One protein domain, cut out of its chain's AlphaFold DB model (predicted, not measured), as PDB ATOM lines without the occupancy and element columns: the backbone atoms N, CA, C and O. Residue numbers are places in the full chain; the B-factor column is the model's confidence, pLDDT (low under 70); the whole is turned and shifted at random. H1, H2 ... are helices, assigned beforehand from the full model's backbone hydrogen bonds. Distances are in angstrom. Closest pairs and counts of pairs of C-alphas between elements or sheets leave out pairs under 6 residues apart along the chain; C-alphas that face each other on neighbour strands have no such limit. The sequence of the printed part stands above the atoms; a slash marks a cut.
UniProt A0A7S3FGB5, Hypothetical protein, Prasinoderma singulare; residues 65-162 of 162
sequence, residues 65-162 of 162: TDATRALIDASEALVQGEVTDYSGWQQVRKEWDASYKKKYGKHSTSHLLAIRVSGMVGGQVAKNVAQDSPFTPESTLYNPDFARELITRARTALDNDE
ATOM      1  N   THR A  65     182.604 159.493  81.186       83.50
ATOM      2  CA  THR A  65     184.020 159.239  80.922       83.50
ATOM      3  C   THR A  65     184.205 158.595  79.556       83.50
ATOM      4  O   THR A  65     184.961 159.119  78.743       83.50
ATOM      5  N   ASP A  66     183.425 157.558  79.248       88.25
ATOM      6  CA  ASP A  66     183.465 156.880  77.948       88.25
ATOM      7  C   ASP A  66     183.073 157.816  76.802       88.25
ATOM      8  O   ASP A  66     183.770 157.887  75.792       88.25
ATOM      9  N   ALA A  67     182.005 158.606  76.969       88.44
ATOM     10  CA  ALA A  67     181.586 159.573  75.956       88.44
ATOM     11  C   ALA A  67     182.638 160.673  75.734       88.44
ATOM     12  O   ALA A  67     182.847 161.129  74.610       88.44
ATOM     13  N   THR A  68     183.298 161.125  76.802       90.25
ATOM     14  CA  THR A  68     184.347 162.151  76.722       90.25
ATOM     15  C   THR A  68     185.608 161.592  76.077       90.25
ATOM     16  O   THR A  68     186.193 162.260  75.228       90.25
ATOM     17  N   ARG A  69     185.988 160.355  76.411       92.19
ATOM     18  CA  ARG A  69     187.089 159.626  75.776       92.19
ATOM     19  C   ARG A  69     186.836 159.468  74.277       92.19
ATOM     20  O   ARG A  69     187.661 159.913  73.488       92.19
ATOM     21  N   ALA A  70     185.647 159.002  73.891       94.19
ATOM     22  CA  ALA A  70     185.253 158.873  72.489       94.19
ATOM     23  C   ALA A  70     185.326 160.207  71.724       94.19
ATOM     24  O   ALA A  70     185.804 160.250  70.591       94.19
ATOM     25  N   LEU A  71     184.890 161.315  72.337       95.12
ATOM     26  CA  LEU A  71     185.002 162.645  71.732       95.12
ATOM     27  C   LEU A  71     186.464 163.074  71.538       95.12
ATOM     28  O   LEU A  71     186.790 163.651  70.499       95.12
ATOM     29  N   ILE A  72     187.328 162.831  72.528       95.00
ATOM     30  CA  ILE A  72     188.760 163.150  72.449       95.00
ATOM     31  C   ILE A  72     189.417 162.313  71.345       95.00
ATOM     32  O   ILE A  72     190.078 162.890  70.486       95.00
ATOM     33  N   ASP A  73     189.164 161.004  71.310       96.19
ATOM     34  CA  ASP A  73     189.707 160.074  70.311       96.19
ATOM     35  C   ASP A  73     189.288 160.469  68.886       96.19
ATOM     36  O   ASP A  73     190.126 160.618  67.999       96.19
ATOM     37  N   ALA A  74     187.996 160.736  68.665       95.81
ATOM     38  CA  ALA A  74     187.500 161.155  67.354       95.81
ATOM     39  C   ALA A  74     188.070 162.518  66.920       95.81
ATOM     40  O   ALA A  74     188.282 162.764  65.733       95.81
ATOM     41  N   SER A  75     188.298 163.425  67.874       94.75
ATOM     42  CA  SER A  75     188.904 164.735  67.603       94.75
ATOM     43  C   SER A  75     190.384 164.605  67.246       94.75
ATOM     44  O   SER A  75     190.867 165.312  66.365       94.75
ATOM     45  N   GLU A  76     191.096 163.699  67.914       94.69
ATOM     46  CA  GLU A  76     192.495 163.388  67.641       94.69
ATOM     47  C   GLU A  76     192.677 162.809  66.241       94.69
ATOM     48  O   GLU A  76     193.484 163.343  65.483       94.69
ATOM     49  N   ALA A  77     191.858 161.829  65.859       93.44
ATOM     50  CA  ALA A  77     191.903 161.217  64.531       93.44
ATOM     51  C   ALA A  77     191.739 162.249  63.394       93.44
ATOM     52  O   ALA A  77     192.461 162.206  62.396       93.44
ATOM     53  N   LEU A  78     190.842 163.234  63.560       92.19
ATOM     54  CA  LEU A  78     190.688 164.342  62.605       92.19
ATOM     55  C   LEU A  78     191.923 165.254  62.571       92.19
ATOM     56  O   LEU A  78     192.431 165.586  61.501       92.19
ATOM     57  N   VAL A  79     192.423 165.675  63.737       91.12
ATOM     58  CA  VAL A  79     193.558 166.612  63.846       91.12
ATOM     59  C   VAL A  79     194.876 165.983  63.386       91.12
ATOM     60  O   VAL A  79     195.762 166.689  62.900       91.12
ATOM     61  N   GLN A  80     195.022 164.668  63.521       90.50
ATOM     62  CA  GLN A  80     196.165 163.921  63.007       90.50
ATOM     63  C   GLN A  80     196.035 163.587  61.513       90.50
ATOM     64  O   GLN A  80     197.022 163.198  60.895       90.50
ATOM     65  N   GLY A  81     194.859 163.801  60.910       88.81
ATOM     66  CA  GLY A  81     194.601 163.499  59.502       88.81
ATOM     67  C   GLY A  81     194.408 162.008  59.217       88.81
ATOM     68  O   GLY A  81     194.424 161.609  58.056       88.81
ATOM     69  N   GLU A  82     194.211 161.191  60.252       91.62
ATOM     70  CA  GLU A  82     193.882 159.766  60.122       91.62
ATOM     71  C   GLU A  82     192.498 159.574  59.495       91.62
ATOM     72  O   GLU A  82     192.248 158.605  58.779       91.62
ATOM     73  N   VAL A  83     191.601 160.530  59.750       90.50
ATOM     74  CA  VAL A  83     190.262 160.594  59.176       90.50
ATOM     75  C   VAL A  83     190.035 161.992  58.607       90.50
ATOM     76  O   VAL A  83     190.408 162.995  59.210       90.50
ATOM     77  N   THR A  84     189.404 162.065  57.437       89.62
ATOM     78  CA  THR A  84     189.048 163.328  56.766       89.62
ATOM     79  C   THR A  84     187.535 163.543  56.662       89.62
ATOM     80  O   THR A  84     187.081 164.686  56.557       89.62
ATOM     81  N   ASP A  85     186.749 162.462  56.742       91.62
ATOM     82  CA  ASP A  85     185.297 162.512  56.918       91.62
ATOM     83  C   ASP A  85     184.942 162.773  58.389       91.62
ATOM     84  O   ASP A  85     185.304 162.028  59.296       91.62
ATOM     85  N   TYR A  86     184.194 163.841  58.636       93.06
ATOM     86  CA  TYR A  86     183.810 164.277  59.976       93.06
ATOM     87  C   TYR A  86     182.420 163.787  60.404       93.06
ATOM     88  O   TYR A  86     181.958 164.163  61.485       93.06
ATOM     89  N   SER A  87     181.741 162.959  59.604       93.38
ATOM     90  CA  SER A  87     180.412 162.416  59.927       93.38
ATOM     91  C   SER A  87     180.396 161.653  61.264       93.38
ATOM     92  O   SER A  87     179.565 161.932  62.134       93.38
ATOM     93  N   GLY A  88     181.378 160.773  61.483       93.19
ATOM     94  CA  GLY A  88     181.533 160.019  62.731       93.19
ATOM     95  C   GLY A  88     181.785 160.929  63.934       93.19
ATOM     96  O   GLY A  88     181.155 160.778  64.981       93.19
ATOM     97  N   TRP A  89     182.628 161.950  63.766       95.06
ATOM     98  CA  TRP A  89     182.874 162.939  64.815       95.06
ATOM     99  C   TRP A  89     181.609 163.734  65.176       95.06
ATOM    100  O   TRP A  89     181.333 163.960  66.356       95.06
ATOM    101  N   GLN A  90     180.795 164.123  64.187       94.94
ATOM    102  CA  GLN A  90     179.531 164.829  64.431       94.94
ATOM    103  C   GLN A  90     178.553 163.986  65.254       94.94
ATOM    104  O   GLN A  90     177.871 164.523  66.135       94.94
ATOM    105  N   GLN A  91     178.493 162.677  64.993       95.31
ATOM    106  CA  GLN A  91     177.675 161.754  65.772       95.31
ATOM    107  C   GLN A  91     178.172 161.648  67.219       95.31
ATOM    108  O   GLN A  91     177.388 161.883  68.141       95.31
ATOM    109  N   VAL A  92     179.469 161.401  67.423       94.19
ATOM    110  CA  VAL A  92     180.079 161.311  68.763       94.19
ATOM    111  C   VAL A  92     179.848 162.594  69.561       94.19
ATOM    112  O   VAL A  92     179.424 162.550  70.716       94.19
ATOM    113  N   ARG A  93     180.042 163.763  68.940       93.31
ATOM    114  CA  ARG A  93     179.770 165.057  69.579       93.31
ATOM    115  C   ARG A  93     178.316 165.195  70.014       93.31
ATOM    116  O   ARG A  93     178.055 165.712  71.096       93.31
ATOM    117  N   LYS A  94     177.364 164.764  69.184       91.44
ATOM    118  CA  LYS A  94     175.933 164.826  69.507       91.44
ATOM    119  C   LYS A  94     175.591 163.940  70.707       91.44
ATOM    120  O   LYS A  94     174.811 164.358  71.561       91.44
ATOM    121  N   GLU A  95     176.158 162.741  70.766       88.88
ATOM    122  CA  GLU A  95     175.973 161.798  71.875       88.88
ATOM    123  C   GLU A  95     176.600 162.332  73.172       88.88
ATOM    124  O   GLU A  95     175.949 162.326  74.219       88.88
ATOM    125  N   TRP A  96     177.805 162.900  73.089       89.19
ATOM    126  CA  TRP A  96     178.477 163.562  74.207       89.19
ATOM    127  C   TRP A  96     177.713 164.796  74.723       89.19
ATOM    128  O   TRP A  96     177.481 164.935  75.923       89.19
ATOM    129  N   ASP A  97     177.224 165.666  73.833       86.00
ATOM    130  CA  ASP A  97     176.391 166.814  74.221       86.00
ATOM    131  C   ASP A  97     175.097 166.356  74.929       86.00
ATOM    132  O   ASP A  97     174.597 167.023  75.844       86.00
ATOM    133  N   ALA A  98     174.525 165.221  74.508       83.62
ATOM    134  CA  ALA A  98     173.307 164.663  75.090       83.62
ATOM    135  C   ALA A  98     173.539 164.030  76.471       83.62
ATOM    136  O   ALA A  98     172.664 164.150  77.336       83.62
ATOM    137  N   SER A  99     174.695 163.395  76.695       76.56
ATOM    138  CA  SER A  99     175.045 162.799  77.991       76.56
ATOM    139  C   SER A  99     175.235 163.865  79.074       76.56
ATOM    140  O   SER A  99     174.885 163.634  80.231       76.56
ATOM    141  N   TYR A 100     175.683 165.066  78.693       68.44
ATOM    142  CA  TYR A 100     175.991 166.133  79.643       68.44
ATOM    143  C   TYR A 100     174.848 167.133  79.902       68.44
ATOM    144  O   TYR A 100     174.747 167.689  80.995       68.44
ATOM    145  N   LYS A 101     173.924 167.359  78.951       60.84
ATOM    146  CA  LYS A 101     172.799 168.313  79.134       60.84
ATOM    147  C   LYS A 101     171.840 167.966  80.287       60.84
ATOM    148  O   LYS A 101     171.002 168.792  80.654       60.84
ATOM    149  N   LYS A 102     171.941 166.778  80.886       52.28
ATOM    150  CA  LYS A 102     171.134 166.366  82.039       52.28
ATOM    151  C   LYS A 102     171.866 166.637  83.365       52.28
ATOM    152  O   LYS A 102     172.523 165.752  83.859       52.28
ATOM    153  N   LYS A 103     171.630 167.789  84.006       53.16
ATOM    154  CA  LYS A 103     171.719 167.985  85.480       53.16
ATOM    155  C   LYS A 103     173.068 167.723  86.208       53.16
ATOM    156  O   LYS A 103     173.068 166.939  87.151       53.16
ATOM    157  N   TYR A 104     174.155 168.455  85.935       56.62
ATOM    158  CA  TYR A 104     175.327 168.414  86.839       56.62
ATOM    159  C   TYR A 104     175.874 169.809  87.159       56.62
ATOM    160  O   TYR A 104     176.067 170.640  86.275       56.62
ATOM    161  N   GLY A 105     176.024 170.089  88.459       52.16
ATOM    162  CA  GLY A 105     176.216 171.433  89.020       52.16
ATOM    163  C   GLY A 105     177.664 171.930  89.075       52.16
ATOM    164  O   GLY A 105     177.887 173.078  89.457       52.16
ATOM    165  N   LYS A 106     178.646 171.100  88.702       60.03
ATOM    166  CA  LYS A 106     180.067 171.468  88.610       60.03
ATOM    167  C   LYS A 106     180.695 170.786  87.395       60.03
ATOM    168  O   LYS A 106     180.483 169.599  87.181       60.03
ATOM    169  N   HIS A 107     181.455 171.545  86.609       66.25
ATOM    170  CA  HIS A 107     182.215 171.015  85.479       66.25
ATOM    171  C   HIS A 107     183.577 170.515  85.974       66.25
ATOM    172  O   HIS A 107     184.303 171.284  86.607       66.25
ATOM    173  N   SER A 108     183.929 169.262  85.679       75.94
ATOM    174  CA  SER A 108     185.298 168.769  85.861       75.94
ATOM    175  C   SER A 108     186.262 169.492  84.915       75.94
ATOM    176  O   SER A 108     185.860 170.082  83.903       75.94
ATOM    177  N   THR A 109     187.557 169.451  85.219       82.25
ATOM    178  CA  THR A 109     188.578 170.014  84.323       82.25
ATOM    179  C   THR A 109     188.582 169.296  82.976       82.25
ATOM    180  O   THR A 109     188.650 169.964  81.941       82.25
ATOM    181  N   SER A 110     188.447 167.965  82.971       82.75
ATOM    182  CA  SER A 110     188.317 167.174  81.741       82.75
ATOM    183  C   SER A 110     187.128 167.636  80.900       82.75
ATOM    184  O   SER A 110     187.264 167.819  79.691       82.75
ATOM    185  N   HIS A 111     185.999 167.961  81.534       83.69
ATOM    186  CA  HIS A 111     184.818 168.457  80.844       83.69
ATOM    187  C   HIS A 111     185.055 169.810  80.181       83.69
ATOM    188  O   HIS A 111     184.750 169.983  79.002       83.69
ATOM    189  N   LEU A 112     185.621 170.774  80.910       86.62
ATOM    190  CA  LEU A 112     185.908 172.098  80.354       86.62
ATOM    191  C   LEU A 112     186.882 172.016  79.172       86.62
ATOM    192  O   LEU A 112     186.733 172.748  78.189       86.62
ATOM    193  N   LEU A 113     187.860 171.113  79.245       90.56
ATOM    194  CA  LEU A 113     188.785 170.858  78.146       90.56
ATOM    195  C   LEU A 113     188.083 170.174  76.965       90.56
ATOM    196  O   LEU A 113     188.271 170.611  75.833       90.56
ATOM    197  N   ALA A 114     187.205 169.202  77.214       90.31
ATOM    198  CA  ALA A 114     186.409 168.540  76.183       90.31
ATOM    199  C   ALA A 114     185.437 169.498  75.466       90.31
ATOM    200  O   ALA A 114     185.350 169.452  74.238       90.31
ATOM    201  N   ILE A 115     184.793 170.443  76.174       89.56
ATOM    202  CA  ILE A 115     184.030 171.540  75.539       89.56
ATOM    203  C   ILE A 115     184.934 172.299  74.566       89.56
ATOM    204  O   ILE A 115     184.533 172.614  73.445       89.56
ATOM    205  N   ARG A 116     186.153 172.631  75.001       91.19
ATOM    206  CA  ARG A 116     187.067 173.457  74.212       91.19
ATOM    207  C   ARG A 116     187.587 172.717  72.978       91.19
ATOM    208  O   ARG A 116     187.645 173.329  71.913       91.19
ATOM    209  N   VAL A 117     187.890 171.423  73.099       93.25
ATOM    210  CA  VAL A 117     188.213 170.542  71.963       93.25
ATOM    211  C   VAL A 117     187.027 170.478  70.994       93.25
ATOM    212  O   VAL A 117     187.185 170.785  69.813       93.25
ATOM    213  N   SER A 118     185.821 170.197  71.501       92.81
ATOM    214  CA  SER A 118     184.582 170.126  70.711       92.81
ATOM    215  C   SER A 118     184.288 171.417  69.948       92.81
ATOM    216  O   SER A 118     183.949 171.382  68.766       92.81
ATOM    217  N   GLY A 119     184.442 172.574  70.597       90.81
ATOM    218  CA  GLY A 119     184.214 173.876  69.973       90.81
ATOM    219  C   GLY A 119     185.229 174.197  68.876       90.81
ATOM    220  O   GLY A 119     184.858 174.734  67.837       90.81
ATOM    221  N   MET A 120     186.495 173.836  69.086       91.44
ATOM    222  CA  MET A 120     187.563 174.048  68.111       91.44
ATOM    223  C   MET A 120     187.364 173.187  66.858       91.44
ATOM    224  O   MET A 120     187.262 173.720  65.753       91.44
ATOM    225  N   VAL A 121     187.265 171.864  67.034       91.88
ATOM    226  CA  VAL A 121     187.066 170.926  65.920       91.88
ATOM    227  C   VAL A 121     185.720 171.194  65.249       91.88
ATOM    228  O   VAL A 121     185.647 171.254  64.028       91.88
ATOM    229  N   GLY A 122     184.675 171.484  66.028       91.94
ATOM    230  CA  GLY A 122     183.351 171.826  65.509       91.94
ATOM    231  C   GLY A 122     183.318 173.105  64.688       91.94
ATOM    232  O   GLY A 122     182.626 173.150  63.674       91.94
ATOM    233  N   GLY A 123     184.084 174.126  65.079       90.88
ATOM    234  CA  GLY A 123     184.232 175.350  64.294       90.88
ATOM    235  C   GLY A 123     184.853 175.075  62.926       90.88
ATOM    236  O   GLY A 123     184.368 175.583  61.915       90.88
ATOM    237  N   GLN A 124     185.882 174.225  62.885       91.44
ATOM    238  CA  GLN A 124     186.487 173.810  61.624       91.44
ATOM    239  C   GLN A 124     185.516 172.970  60.788       91.44
ATOM    240  O   GLN A 124     185.255 173.312  59.642       91.44
ATOM    241  N   VAL A 125     184.908 171.937  61.371       91.38
ATOM    242  CA  VAL A 125     183.921 171.085  60.691       91.38
ATOM    243  C   VAL A 125     182.778 171.916  60.101       91.38
ATOM    244  O   VAL A 125     182.403 171.704  58.954       91.38
ATOM    245  N   ALA A 126     182.257 172.909  60.824       91.31
ATOM    246  CA  ALA A 126     181.209 173.789  60.307       91.31
ATOM    247  C   ALA A 126     181.662 174.595  59.076       91.31
ATOM    248  O   ALA A 126     180.892 174.757  58.128       91.31
ATOM    249  N   LYS A 127     182.913 175.072  59.063       90.62
ATOM    250  CA  LYS A 127     183.508 175.739  57.897       90.62
ATOM    251  C   LYS A 127     183.653 174.772  56.720       90.62
ATOM    252  O   LYS A 127     183.301 175.138  55.604       90.62
ATOM    253  N   ASN A 128     184.124 173.557  56.974       90.81
ATOM    254  CA  ASN A 128     184.277 172.505  55.972       90.81
ATOM    255  C   ASN A 128     182.942 172.104  55.336       90.81
ATOM    256  O   ASN A 128     182.842 172.061  54.115       90.81
ATOM    257  N   VAL A 129     181.892 171.926  56.143       91.88
ATOM    258  CA  VAL A 129     180.519 171.696  55.660       91.88
ATOM    259  C   VAL A 129     180.057 172.843  54.762       91.88
ATOM    260  O   VAL A 129     179.528 172.605  53.682       91.88
ATOM    261  N   ALA A 130     180.272 174.095  55.177       91.94
ATOM    262  CA  ALA A 130     179.866 175.261  54.392       91.94
ATOM    263  C   ALA A 130     180.617 175.395  53.054       91.94
ATOM    264  O   ALA A 130     180.146 176.091  52.157       91.94
ATOM    265  N   GLN A 131     181.786 174.763  52.933       91.19
ATOM    266  CA  GLN A 131     182.648 174.798  51.752       91.19
ATOM    267  C   GLN A 131     182.616 173.499  50.939       91.19
ATOM    268  O   GLN A 131     183.336 173.416  49.948       91.19
ATOM    269  N   ASP A 132     181.823 172.511  51.362       91.31
ATOM    270  CA  ASP A 132     181.814 171.152  50.807       91.31
ATOM    271  C   ASP A 132     183.229 170.549  50.693       91.31
ATOM    272  O   ASP A 132     183.635 170.007  49.667       91.31
ATOM    273  N   SER A 133     184.034 170.718  51.749       90.38
ATOM    274  CA  SER A 133     185.442 170.314  51.769       90.38
ATOM    275  C   SER A 133     185.741 169.282  52.862       90.38
ATOM    276  O   SER A 133     185.167 169.348  53.954       90.38
ATOM    277  N   PRO A 134     186.661 168.329  52.619       89.75
ATOM    278  CA  PRO A 134     187.085 167.367  53.634       89.75
ATOM    279  C   PRO A 134     187.875 168.063  54.743       89.75
ATOM    280  O   PRO A 134     188.532 169.076  54.490       89.75
ATOM    281  N   PHE A 135     187.848 167.516  55.960       88.81
ATOM    282  CA  PHE A 135     188.690 168.031  57.039       88.81
ATOM    283  C   PHE A 135     190.164 167.844  56.671       88.81
ATOM    284  O   PHE A 135     190.569 166.751  56.281       88.81
ATOM    285  N   THR A 136     190.971 168.898  56.816       85.44
ATOM    286  CA  THR A 136     192.427 168.799  56.674       85.44
ATOM    287  C   THR A 136     193.119 169.449  57.872       85.44
ATOM    288  O   THR A 136     192.737 170.564  58.253       85.44
ATOM    289  N   PRO A 137     194.129 168.795  58.475       77.75
ATOM    290  CA  PRO A 137     194.872 169.344  59.612       77.75
ATOM    291  C   PRO A 137     195.457 170.739  59.349       77.75
ATOM    292  O   PRO A 137     195.515 171.580  60.249       77.75
ATOM    293  N   GLU A 138     195.848 171.017  58.104       77.19
ATOM    294  CA  GLU A 138     196.489 172.264  57.687       77.19
ATOM    295  C   GLU A 138     195.498 173.409  57.443       77.19
ATOM    296  O   GLU A 138     195.890 174.574  57.484       77.19
ATOM    297  N   SER A 139     194.216 173.116  57.191       66.38
ATOM    298  CA  SER A 139     193.193 174.147  56.938       66.38
ATOM    299  C   SER A 139     192.450 174.601  58.195       66.38
ATOM    300  O   SER A 139     191.454 175.338  58.100       66.38
ATOM    301  N   THR A 140     192.929 174.163  59.361       66.81
ATOM    302  CA  THR A 140     192.315 174.423  60.658       66.81
ATOM    303  C   THR A 140     192.260 175.925  60.973       66.81
ATOM    304  O   THR A 140     193.182 176.692  60.713       66.81
ATOM    305  N   LEU A 141     191.145 176.376  61.557       73.12
ATOM    306  CA  LEU A 141     190.937 177.740  62.069       73.12
ATOM    307  C   LEU A 141     191.887 178.084  63.230       73.12
ATOM    308  O   LEU A 141     191.935 179.230  63.677       73.12
ATOM    309  N   TYR A 142     192.606 177.089  63.742       71.81
ATOM    310  CA  TYR A 142     193.431 177.148  64.935       71.81
ATOM    311  C   TYR A 142     194.819 176.599  64.618       71.81
ATOM    312  O   TYR A 142     194.991 175.853  63.667       71.81
ATOM    313  N   ASN A 143     195.818 176.952  65.427       82.06
ATOM    314  CA  ASN A 143     197.152 176.375  65.277       82.06
ATOM    315  C   ASN A 143     197.084 174.842  65.517       82.06
ATOM    316  O   ASN A 143     196.600 174.441  66.581       82.06
ATOM    317  N   PRO A 144     197.567 173.994  64.588       79.94
ATOM    318  CA  PRO A 144     197.516 172.536  64.727       79.94
ATOM    319  C   PRO A 144     198.271 172.022  65.959       79.94
ATOM    320  O   PRO A 144     197.819 171.077  66.607       79.94
ATOM    321  N   ASP A 145     199.366 172.670  66.355       86.38
ATOM    322  CA  ASP A 145     200.108 172.293  67.562       86.38
ATOM    323  C   ASP A 145     199.305 172.598  68.826       86.38
ATOM    324  O   ASP A 145     199.283 171.808  69.768       86.38
ATOM    325  N   PHE A 146     198.563 173.708  68.817       86.25
ATOM    326  CA  PHE A 146     197.645 174.039  69.903       86.25
ATOM    327  C   PHE A 146     196.469 173.058  69.973       86.25
ATOM    328  O   PHE A 146     196.015 172.716  71.065       86.25
ATOM    329  N   ALA A 147     195.981 172.580  68.823       87.62
ATOM    330  CA  ALA A 147     194.933 171.568  68.777       87.62
ATOM    331  C   ALA A 147     195.389 170.264  69.442       87.62
ATOM    332  O   ALA A 147     194.699 169.744  70.321       87.62
ATOM    333  N   ARG A 148     196.593 169.796  69.093       90.19
ATOM    334  CA  ARG A 148     197.216 168.612  69.696       90.19
ATOM    335  C   ARG A 148     197.477 168.794  71.188       90.19
ATOM    336  O   ARG A 148     197.101 167.929  71.970       90.19
ATOM    337  N   GLU A 149     198.041 169.931  71.606       91.94
ATOM    338  CA  GLU A 149     198.270 170.223  73.030       91.94
ATOM    339  C   GLU A 149     196.962 170.144  73.828       91.94
ATOM    340  O   GLU A 149     196.909 169.532  74.897       91.94
ATOM    341  N   LEU A 150     195.886 170.747  73.313       91.69
ATOM    342  CA  LEU A 150     194.607 170.762  74.009       91.69
ATOM    343  C   LEU A 150     194.005 169.358  74.137       91.69
ATOM    344  O   LEU A 150     193.482 169.031  75.203       91.69
ATOM    345  N   ILE A 151     194.093 168.543  73.086       93.69
ATOM    346  CA  ILE A 151     193.640 167.144  73.086       93.69
ATOM    347  C   ILE A 151     194.416 166.338  74.131       93.69
ATOM    348  O   ILE A 151     193.798 165.697  74.982       93.69
ATOM    349  N   THR A 152     195.747 166.454  74.157       94.75
ATOM    350  CA  THR A 152     196.592 165.798  75.167       94.75
ATOM    351  C   THR A 152     196.193 166.208  76.580       94.75
ATOM    352  O   THR A 152     196.013 165.361  77.451       94.75
ATOM    353  N   ARG A 153     195.981 167.507  76.820       92.88
ATOM    354  CA  ARG A 153     195.554 168.008  78.135       92.88
ATOM    355  C   ARG A 153     194.175 167.498  78.533       92.88
ATOM    356  O   ARG A 153     193.971 167.205  79.708       92.88
ATOM    357  N   ALA A 154     193.240 167.409  77.587       91.25
ATOM    358  CA  ALA A 154     191.910 166.860  77.833       91.25
ATOM    359  C   ALA A 154     191.997 165.383  78.240       91.25
ATOM    360  O   ALA A 154     191.375 165.000  79.228       91.25
ATOM    361  N   ARG A 155     192.822 164.593  77.538       93.44
ATOM    362  CA  ARG A 155     193.070 163.179  77.846       93.44
ATOM    363  C   ARG A 155     193.673 163.009  79.237       93.44
ATOM    364  O   ARG A 155     193.086 162.341  80.075       93.44
ATOM    365  N   THR A 156     194.760 163.720  79.533       92.75
ATOM    366  CA  THR A 156     195.394 163.674  80.858       92.75
ATOM    367  C   THR A 156     194.450 164.112  81.976       92.75
ATOM    368  O   THR A 156     194.485 163.553  83.065       92.75
ATOM    369  N   ALA A 157     193.610 165.125  81.751       87.62
ATOM    370  CA  ALA A 157     192.627 165.532  82.749       87.62
ATOM    371  C   ALA A 157     191.560 164.451  82.974       87.62
ATOM    372  O   ALA A 157     191.162 164.246  84.112       87.62
ATOM    373  N   LEU A 158     191.125 163.765  81.913       87.00
ATOM    374  CA  LEU A 158     190.155 162.676  82.008       87.00
ATOM    375  C   LEU A 158     190.723 161.474  82.770       87.00
ATOM    376  O   LEU A 158     190.052 160.953  83.651       87.00
ATOM    377  N   ASP A 159     191.971 161.094  82.494       86.88
ATOM    378  CA  ASP A 159     192.646 159.985  83.180       86.88
ATOM    379  C   ASP A 159     192.883 160.277  84.675       86.88
ATOM    380  O   ASP A 159     192.967 159.362  85.485       86.88
ATOM    381  N   ASN A 160     192.984 161.556  85.060       82.25
ATOM    382  CA  ASN A 160     193.087 161.971  86.464       82.25
ATOM    383  C   ASN A 160     191.729 162.034  87.189       82.25
ATOM    384  O   ASN A 160     191.713 162.158  88.418       82.25
ATOM    385  N   ASP A 161     190.613 162.017  86.452       73.50
ATOM    386  CA  ASP A 161     189.264 162.031  87.023       73.50
ATOM    387  C   ASP A 161     188.769 160.612  87.397       73.50
ATOM    388  O   ASP A 161     187.854 160.500  88.221       73.50
ATOM    389  N   GLU A 162     189.370 159.549  86.835       61.78
ATOM    390  CA  GLU A 162     189.123 158.127  87.172       61.78
ATOM    391  C   GLU A 162     189.771 157.732  88.525       61.78
ATOM    392  O   GLU A 162     189.032 157.270  89.443       61.78
TER     393      GLU A 162
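Overview. This is residues 65 to 162 of the 162 residues of the protein "Hypothetical protein" of Prasinoderma singulare (UniProt A0A7S3FGB5). Four helices form an up-and-down bundle, each running against the one before it in the chain; the long H3 crosses H1 at a slant, and H2 and H4 stand on either side of this pair, away from each other. At one end of the bundle residues 101 to 107 stick out, and at the other end lies the long link from H3 to H4. The printed part has 98 residues with four named helices, in the order H1, H2, H3, H4, and no named strand; its class is all helix. It is compact, with a radius of gyration of the C-alphas of 13.0 A, and spans 38 by 26 by 18 A.

Along the chain. H3, the longest helix, holds residues 109 to 130 and is 31.6 A long from first to last C-alpha; it begins with C-alpha 109 at (188.578, 170.014, 84.323). H1 holds residues 65 to 80, 22.1 A long, and starts with C-alpha 65 at (184.020, 159.239, 80.922). H2 holds residues 87 to 100, 20.5 A long. H4 holds residues 144 to 159, 22.8 A long, and its last C-alpha, 159, is at (192.646, 159.985, 83.180).

Arrangement. H3 touches H1, with residues 111 to 121 of H3 and 68 to 75 of H1 alone; the closest C-alphas, of Ser 75 and Val 121, are 6.7 A apart. These two run the same way at a steep tilt of 45 degrees. H3 and H4 are a hairpin and touch, the closest C-alphas being those of Ser 110 and Ala 157, 4.7 A apart; they run opposite ways at a steep tilt of 37 degrees, only just steep. H3 and H2 are close but not clearly touching, with the closest C-alphas, of Arg 93 and Ser 118, 7.1 A apart. H1 is the hub and touches the three other helices. H1 and H2 are a hairpin, running opposite ways at a shallow tilt of 29 degrees; their closest C-alphas, of Ala 67 and Trp 96, are 5.4 A apart. H1 touches H4 at a shallow tilt of 20 degrees, opposite ways, with the closest C-alphas, of Ile 72 and Ile 151, 6.3 A apart. H2 and H4 are apart. In H1, H2, H3 and H4 every O i to N i+4 pair is within hydrogen-bond range.

Size, cuts and confidence. The C-alphas farthest apart, of Gln 131 and Glu 162, are 39.7 A apart. The printed part has no cut and ends at residue 162, the chain's last. The link from H3 to H4, residues 131 to 143, is long; the other two are short. Residues 101 to 107 stand free. The mean pLDDT of the printed part is 86.0, and residues 100 to 107, 139 to 140 and 162 are under 70.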